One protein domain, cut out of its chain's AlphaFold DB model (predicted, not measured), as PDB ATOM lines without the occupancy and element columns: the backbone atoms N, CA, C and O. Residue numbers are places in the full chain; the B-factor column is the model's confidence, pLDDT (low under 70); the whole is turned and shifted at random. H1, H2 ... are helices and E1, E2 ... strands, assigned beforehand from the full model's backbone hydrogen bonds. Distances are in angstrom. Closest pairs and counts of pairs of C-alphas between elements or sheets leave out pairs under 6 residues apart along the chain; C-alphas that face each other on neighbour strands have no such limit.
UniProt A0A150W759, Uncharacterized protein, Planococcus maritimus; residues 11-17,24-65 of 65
ATOM      1  N   MET A  11      16.401 -10.222 -13.355       82.06
ATOM      2  CA  MET A  11      15.950  -9.402 -12.227       82.06
ATOM      3  C   MET A  11      16.364  -7.931 -12.374       82.06
ATOM      4  O   MET A  11      15.516  -7.056 -12.244       82.06
ATOM      5  N   MET A  12      17.629  -7.648 -12.710       81.38
ATOM      6  CA  MET A  12      18.097  -6.269 -12.901       81.38
ATOM      7  C   MET A  12      17.323  -5.563 -14.014       81.38
ATOM      8  O   MET A  12      16.901  -4.427 -13.838       81.38
ATOM      9  N   VAL A  13      17.095  -6.245 -15.139       83.25
ATOM     10  CA  VAL A  13      16.343  -5.674 -16.265       83.25
ATOM     11  C   VAL A  13      14.908  -5.338 -15.852       83.25
ATOM     12  O   VAL A  13      14.407  -4.281 -16.227       83.25
ATOM     13  N   LYS A  14      14.251  -6.196 -15.061       85.81
ATOM     14  CA  LYS A  14      12.893  -5.938 -14.552       85.81
ATOM     15  C   LYS A  14      12.839  -4.731 -13.620       85.81
ATOM     16  O   LYS A  14      11.992  -3.872 -13.823       85.81
ATOM     17  N   VAL A  15      13.751  -4.645 -12.651       85.94
ATOM     18  CA  VAL A  15      13.773  -3.530 -11.688       85.94
ATOM     19  C   VAL A  15      14.081  -2.210 -12.387       85.94
ATOM     20  O   VAL A  15      13.392  -1.226 -12.160       85.94
ATOM     21  N   VAL A  16      15.068  -2.186 -13.288       84.81
ATOM     22  CA  VAL A  16      15.386  -0.972 -14.055       84.81
ATOM     23  C   VAL A  16      14.182  -0.518 -14.882       84.81
ATOM     24  O   VAL A  16      13.885   0.670 -14.898       84.81
ATOM     25  N   ARG A  17      13.449  -1.441 -15.520       85.75
ATOM     26  CA  ARG A  17      12.220  -1.103 -16.255       85.75
ATOM     27  C   ARG A  17      11.127  -0.536 -15.351       85.75
ATOM     28  O   ARG A  17      10.565   0.487 -15.709       85.75
ATOM     29  N   TRP A  24      12.158   7.231 -13.301       88.81
ATOM     30  CA  TRP A  24      13.613   7.231 -13.169       88.81
ATOM     31  C   TRP A  24      14.317   7.273 -14.527       88.81
ATOM     32  O   TRP A  24      14.062   6.488 -15.440       88.81
ATOM     33  N   SER A  25      15.299   8.158 -14.625       86.19
ATOM     34  CA  SER A  25      16.196   8.307 -15.761       86.19
ATOM     35  C   SER A  25      17.575   7.766 -15.416       86.19
ATOM     36  O   SER A  25      18.187   8.164 -14.428       86.19
ATOM     37  N   PHE A  26      18.096   6.868 -16.247       85.38
ATOM     38  CA  PHE A  26      19.411   6.259 -16.055       85.38
ATOM     39  C   PHE A  26      20.434   6.878 -17.007       85.38
ATOM     40  O   PHE A  26      20.112   7.173 -18.154       85.38
ATOM     41  N   THR A  27      21.672   7.055 -16.548       86.25
ATOM     42  CA  THR A  27      22.799   7.539 -17.362       86.25
ATOM     43  C   THR A  27      23.882   6.460 -17.433       86.25
ATOM     44  O   THR A  27      24.469   6.136 -16.395       86.25
ATOM     45  N   PRO A  28      24.151   5.877 -18.615       81.06
ATOM     46  CA  PRO A  28      25.262   4.970 -18.842       81.06
ATOM     47  C   PRO A  28      26.566   5.732 -19.104       81.06
ATOM     48  O   PRO A  28      26.556   6.907 -19.472       81.06
ATOM     49  N   ASN A  29      27.694   5.050 -18.930       78.94
ATOM     50  CA  ASN A  29      29.008   5.494 -19.391       78.94
ATOM     51  C   ASN A  29      29.342   4.938 -20.796       78.94
ATOM     52  O   ASN A  29      28.513   4.296 -21.436       78.94
ATOM     53  N   GLU A  30      30.584   5.141 -21.249       73.81
ATOM     54  CA  GLU A  30      31.095   4.708 -22.566       73.81
ATOM     55  C   GLU A  30      31.093   3.183 -22.798       73.81
ATOM     56  O   GLU A  30      31.295   2.732 -23.922       73.81
ATOM     57  N   VAL A  31      30.874   2.383 -21.749       72.50
ATOM     58  CA  VAL A  31      30.821   0.911 -21.804       72.50
ATOM     59  C   VAL A  31      29.436   0.366 -21.423       72.50
ATOM     60  O   VAL A  31      29.322  -0.772 -20.970       72.50
ATOM     61  N   ASP A  32      28.384   1.180 -21.580       67.38
ATOM     62  CA  ASP A  32      26.978   0.848 -21.287       67.38
ATOM     63  C   ASP A  32      26.687   0.485 -19.816       67.38
ATOM     64  O   ASP A  32      25.666  -0.128 -19.492       67.38
ATOM     65  N   ILE A  33      27.564   0.872 -18.887       73.38
ATOM     66  CA  ILE A  33      27.339   0.674 -17.453       73.38
ATOM     67  C   ILE A  33      26.586   1.880 -16.909       73.38
ATOM     68  O   ILE A  33      27.061   3.007 -17.008       73.38
ATOM     69  N   ILE A  34      25.432   1.638 -16.285       80.75
ATOM     70  CA  ILE A  34      24.665   2.666 -15.574       80.75
ATOM     71  C   ILE A  34      25.516   3.216 -14.421       80.75
ATOM     72  O   ILE A  34      25.836   2.495 -13.475       80.75
ATOM     73  N   VAL A  35      25.854   4.501 -14.498       81.56
ATOM     74  CA  VAL A  35      26.654   5.222 -13.494       81.56
ATOM     75  C   VAL A  35      25.826   6.199 -12.671       81.56
ATOM     76  O   VAL A  35      26.278   6.633 -11.614       81.56
ATOM     77  N   ARG A  36      24.611   6.537 -13.115       87.00
ATOM     78  CA  ARG A  36      23.706   7.424 -12.380       87.00
ATOM     79  C   ARG A  36      22.241   7.094 -12.655       87.00
ATOM     80  O   ARG A  36      21.908   6.693 -13.768       87.00
ATOM     81  N   ALA A  37      21.388   7.282 -11.655       88.69
ATOM     82  CA  ALA A  37      19.933   7.277 -11.760       88.69
ATOM     83  C   ALA A  37      19.380   8.582 -11.169       88.69
ATOM     84  O   ALA A  37      19.872   9.035 -10.138       88.69
ATOM     85  N   GLU A  38      18.385   9.187 -11.810       90.75
ATOM     86  CA  GLU A  38      17.754  10.434 -11.370       90.75
ATOM     87  C   GLU A  38      16.232  10.347 -11.494       90.75
ATOM     88  O   GLU A  38      15.728   9.875 -12.510       90.75
ATOM     89  N   HIS A  39      15.505  10.817 -10.484       88.94
ATOM     90  CA  HIS A  39      14.057  10.971 -10.510       88.94
ATOM     91  C   HIS A  39      13.715  12.464 -10.654       88.94
ATOM     92  O   HIS A  39      13.805  13.217  -9.681       88.94
ATOM     93  N   PRO A  40      13.301  12.925 -11.845       81.62
ATOM     94  CA  PRO A  40      13.172  14.348 -12.149       81.62
ATOM     95  C   PRO A  40      12.091  15.052 -11.316       81.62
ATOM     96  O   PRO A  40      12.242  16.229 -11.009       81.62
ATOM     97  N   GLU A  41      11.027  14.349 -10.908       83.62
ATOM     98  CA  GLU A  41       9.957  14.958 -10.100       83.62
ATOM     99  C   GLU A  41      10.339  15.187  -8.628       83.62
ATOM    100  O   GLU A  41       9.916  16.174  -8.032       83.62
ATOM    101  N   THR A  42      11.137  14.295  -8.031       86.12
ATOM    102  CA  THR A  42      11.551  14.400  -6.620       86.12
ATOM    103  C   THR A  42      12.908  15.084  -6.463       86.12
ATOM    104  O   THR A  42      13.254  15.525  -5.368       86.12
ATOM    105  N   GLY A  43      13.690  15.169  -7.544       84.94
ATOM    106  CA  GLY A  43      15.080  15.618  -7.525       84.94
ATOM    107  C   GLY A  43      16.051  14.586  -6.939       84.94
ATOM    108  O   GLY A  43      17.216  14.913  -6.708       84.94
ATOM    109  N   GLU A  44      15.604  13.352  -6.679       87.56
ATOM    110  CA  GLU A  44      16.471  12.286  -6.173       87.56
ATOM    111  C   GLU A  44      17.500  11.904  -7.241       87.56
ATOM    112  O   GLU A  44      17.157  11.650  -8.392       87.56
ATOM    113  N   SER A  45      18.778  11.858  -6.870       88.94
ATOM    114  CA  SER A  45      19.860  11.488  -7.777       88.94
ATOM    115  C   SER A  45      20.851  10.588  -7.061       88.94
ATOM    116  O   SER A  45      21.383  10.938  -6.009       88.94
ATOM    117  N   ILE A  46      21.158   9.454  -7.679       89.06
ATOM    118  CA  ILE A  46      22.022   8.421  -7.124       89.06
ATOM    119  C   ILE A  46      23.122   8.118  -8.125       89.06
ATOM    120  O   ILE A  46      22.854   7.802  -9.282       89.06
ATOM    121  N   SER A  47      24.367   8.196  -7.666       89.12
ATOM    122  CA  SER A  47      25.546   7.844  -8.453       89.12
ATOM    123  C   SER A  47      26.066   6.477  -8.029       89.12
ATOM    124  O   SER A  47      26.180   6.183  -6.839       89.12
ATOM    125  N   PHE A  48      26.428   5.651  -9.003       86.81
ATOM    126  CA  PHE A  48      26.944   4.307  -8.787       86.81
ATOM    127  C   PHE A  48      28.459   4.299  -9.043       86.81
ATOM    128  O   PHE A  48      28.879   4.251 -10.198       86.81
ATOM    129  N   PRO A  49      29.305   4.324  -7.994       80.06
ATOM    130  CA  PRO A  49      30.763   4.331  -8.155       80.06
ATOM    131  C   PRO A  49      31.313   2.997  -8.683       80.06
ATOM    132  O   PRO A  49      32.462   2.914  -9.105       80.06
ATOM    133  N   SER A  50      30.507   1.933  -8.646       82.25
ATOM    134  CA  SER A  50      30.851   0.623  -9.187       82.25
ATOM    135  C   SER A  50      29.602  -0.129  -9.641       82.25
ATOM    136  O   SER A  50      28.488   0.133  -9.180       82.25
ATOM    137  N   PHE A  51      29.799  -1.152 -10.474       81.12
ATOM    138  CA  PHE A  51      28.727  -2.073 -10.850       81.12
ATOM    139  C   PHE A  51      28.140  -2.832  -9.644       81.12
ATOM    140  O   PHE A  51      26.964  -3.195  -9.650       81.12
ATOM    141  N   GLY A  52      28.936  -3.052  -8.590       84.06
ATOM    142  CA  GLY A  52      28.463  -3.644  -7.337       84.06
ATOM    143  C   GLY A  52      27.459  -2.744  -6.616       84.06
ATOM    144  O   GLY A  52      26.409  -3.220  -6.193       84.06
ATOM    145  N   SER A  53      27.736  -1.438  -6.558       86.62
ATOM    146  CA  SER A  53      26.838  -0.439  -5.966       86.62
ATOM    147  C   SER A  53      25.507  -0.352  -6.716       86.62
ATOM    148  O   SER A  53      24.455  -0.331  -6.088       86.62
ATOM    149  N   LEU A  54      25.547  -0.388  -8.054       86.44
ATOM    150  CA  LEU A  54      24.344  -0.464  -8.888       86.44
ATOM    151  C   LEU A  54      23.522  -1.724  -8.581       86.44
ATOM    152  O   LEU A  54      22.316  -1.643  -8.371       86.44
ATOM    153  N   LYS A  55      24.168  -2.896  -8.547       85.69
ATOM    154  CA  LYS A  55      23.495  -4.171  -8.260       85.69
ATOM    155  C   LYS A  55      22.815  -4.182  -6.899       85.69
ATOM    156  O   LYS A  55      21.686  -4.648  -6.806       85.69
ATOM    157  N   MET A  56      23.506  -3.700  -5.869       88.69
ATOM    158  CA  MET A  56      22.976  -3.653  -4.510       88.69
ATOM    159  C   MET A  56      21.746  -2.749  -4.441       88.69
ATOM    160  O   MET A  56      20.702  -3.195  -3.987       88.69
ATOM    161  N   TRP A  57      21.831  -1.545  -5.008       88.88
ATOM    162  CA  TRP A  57      20.705  -0.618  -5.040       88.88
ATOM    163  C   TRP A  57      19.498  -1.175  -5.808       88.88
ATOM    164  O   TRP A  57      18.367  -1.102  -5.334       88.88
ATOM    165  N   LEU A  58      19.723  -1.807  -6.967       86.75
ATOM    166  CA  LEU A  58      18.653  -2.479  -7.713       86.75
ATOM    167  C   LEU A  58      18.039  -3.642  -6.926       86.75
ATOM    168  O   LEU A  58      16.844  -3.894  -7.038       86.75
ATOM    169  N   TYR A  59      18.835  -4.362  -6.137       86.81
ATOM    170  CA  TYR A  59      18.330  -5.435  -5.289       86.81
ATOM    171  C   TYR A  59      17.482  -4.885  -4.137       86.81
ATOM    172  O   TYR A  59      16.384  -5.379  -3.914       86.81
ATOM    173  N   GLU A  60      17.930  -3.826  -3.463       86.88
ATOM    174  CA  GLU A  60      17.172  -3.146  -2.403       86.88
ATOM    175  C   GLU A  60      15.843  -2.580  -2.919       86.88
ATOM    176  O   GLU A  60      14.799  -2.776  -2.295       86.88
ATOM    177  N   LYS A  61      15.855  -1.939  -4.097       84.12
ATOM    178  CA  LYS A  61      14.628  -1.483  -4.764       84.12
ATOM    179  C   LYS A  61      13.730  -2.664  -5.124       84.12
ATOM    180  O   LYS A  61      12.547  -2.620  -4.833       84.12
ATOM    181  N   GLY A  62      14.289  -3.743  -5.674       78.31
ATOM    182  CA  GLY A  62      13.543  -4.953  -6.026       78.31
ATOM    183  C   GLY A  62      12.960  -5.722  -4.835       78.31
ATOM    184  O   GLY A  62      11.959  -6.399  -5.014       78.31
ATOM    185  N   LEU A  63      13.554  -5.622  -3.643       74.50
ATOM    186  CA  LEU A  63      12.990  -6.155  -2.394       74.50
ATOM    187  C   LEU A  63      11.864  -5.283  -1.820       74.50
ATOM    188  O   LEU A  63      11.136  -5.735  -0.940       74.50
ATOM    189  N   SER A  64      11.762  -4.032  -2.272       62.75
ATOM    190  CA  SER A  64      10.727  -3.086  -1.847       62.75
ATOM    191  C   SER A  64       9.441  -3.184  -2.689       62.75
ATOM    192  O   SER A  64       8.469  -2.509  -2.349       62.75
ATOM    193  N   TYR A  65       9.431  -4.011  -3.747       56.47
ATOM    194  CA  TYR A  65       8.250  -4.386  -4.548       56.47
ATOM    195  C   TYR A  65       7.776  -5.798  -4.205       56.47
ATOM    196  O   TYR A  65       6.546  -6.021  -4.256       56.47
TER     197      TYR A  65
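What this domain is: This is residues 11 to 17 and 24 to 65 of the 65 residues of an uncharacterized protein of Planococcus maritimus (UniProt A0A150W759). A small sheet of three strands and the helix H2 make an open V, close together near Ile 34 and Leu 54 and spreading from there; the short helix H1 crosses the last part of H2 nearly at a right angle. The printed part has 49 residues, with named elements in the order H1, E1, E2, E3, H2, a mixed class of helices and strands. The antiparallel sheet, in the order E1, E2, E3, is a meander, each strand the antiparallel neighbour of the one before. The whole is compact, with a radius of gyration of the C-alphas of 10.6 A and spans of 30 by 25 by 17 A.

Where its parts are: Find C-alpha 11 at (15.950, -9.402, -12.227); from there H1 runs to residue 17. Past the cut, E1 takes residues 25 to 28. Find C-alpha 34 at (24.665, 2.666, -15.574), where E2 begins; it runs 14.4 A to residue 39. E3 takes residues 44 to 47. H2, residues 51 to 63, runs 18.3 A to C-alpha 63 at (12.990, -6.155, -2.394).

How they stand to each other: H1 touches H2, with Val 15 and Gly 62 the closest C-alphas at 5.8 A, their lines about perpendicular at 81 degrees. H1 is not on the sheet. Look at N 25 and O 38, 2.8 A, in the hairpin of E1 and E2, and at N 39 and O 44, 2.8 A, in that of E2 and E3. H2 only grazes the sheet, with its residues 51 to 57. In H1 and H2 every O i to N i+4 pair is within hydrogen-bond range.

The domain as a whole: The farthest C-alphas, Glu 30 and Tyr 65, are 30.5 A apart. Residues 18 to 23 are not printed; C-alphas 17 and 24 are 9.0 A apart across this cut. The links printed whole are tight. Look for pLDDT under 70 at residues 32, 64 and 65.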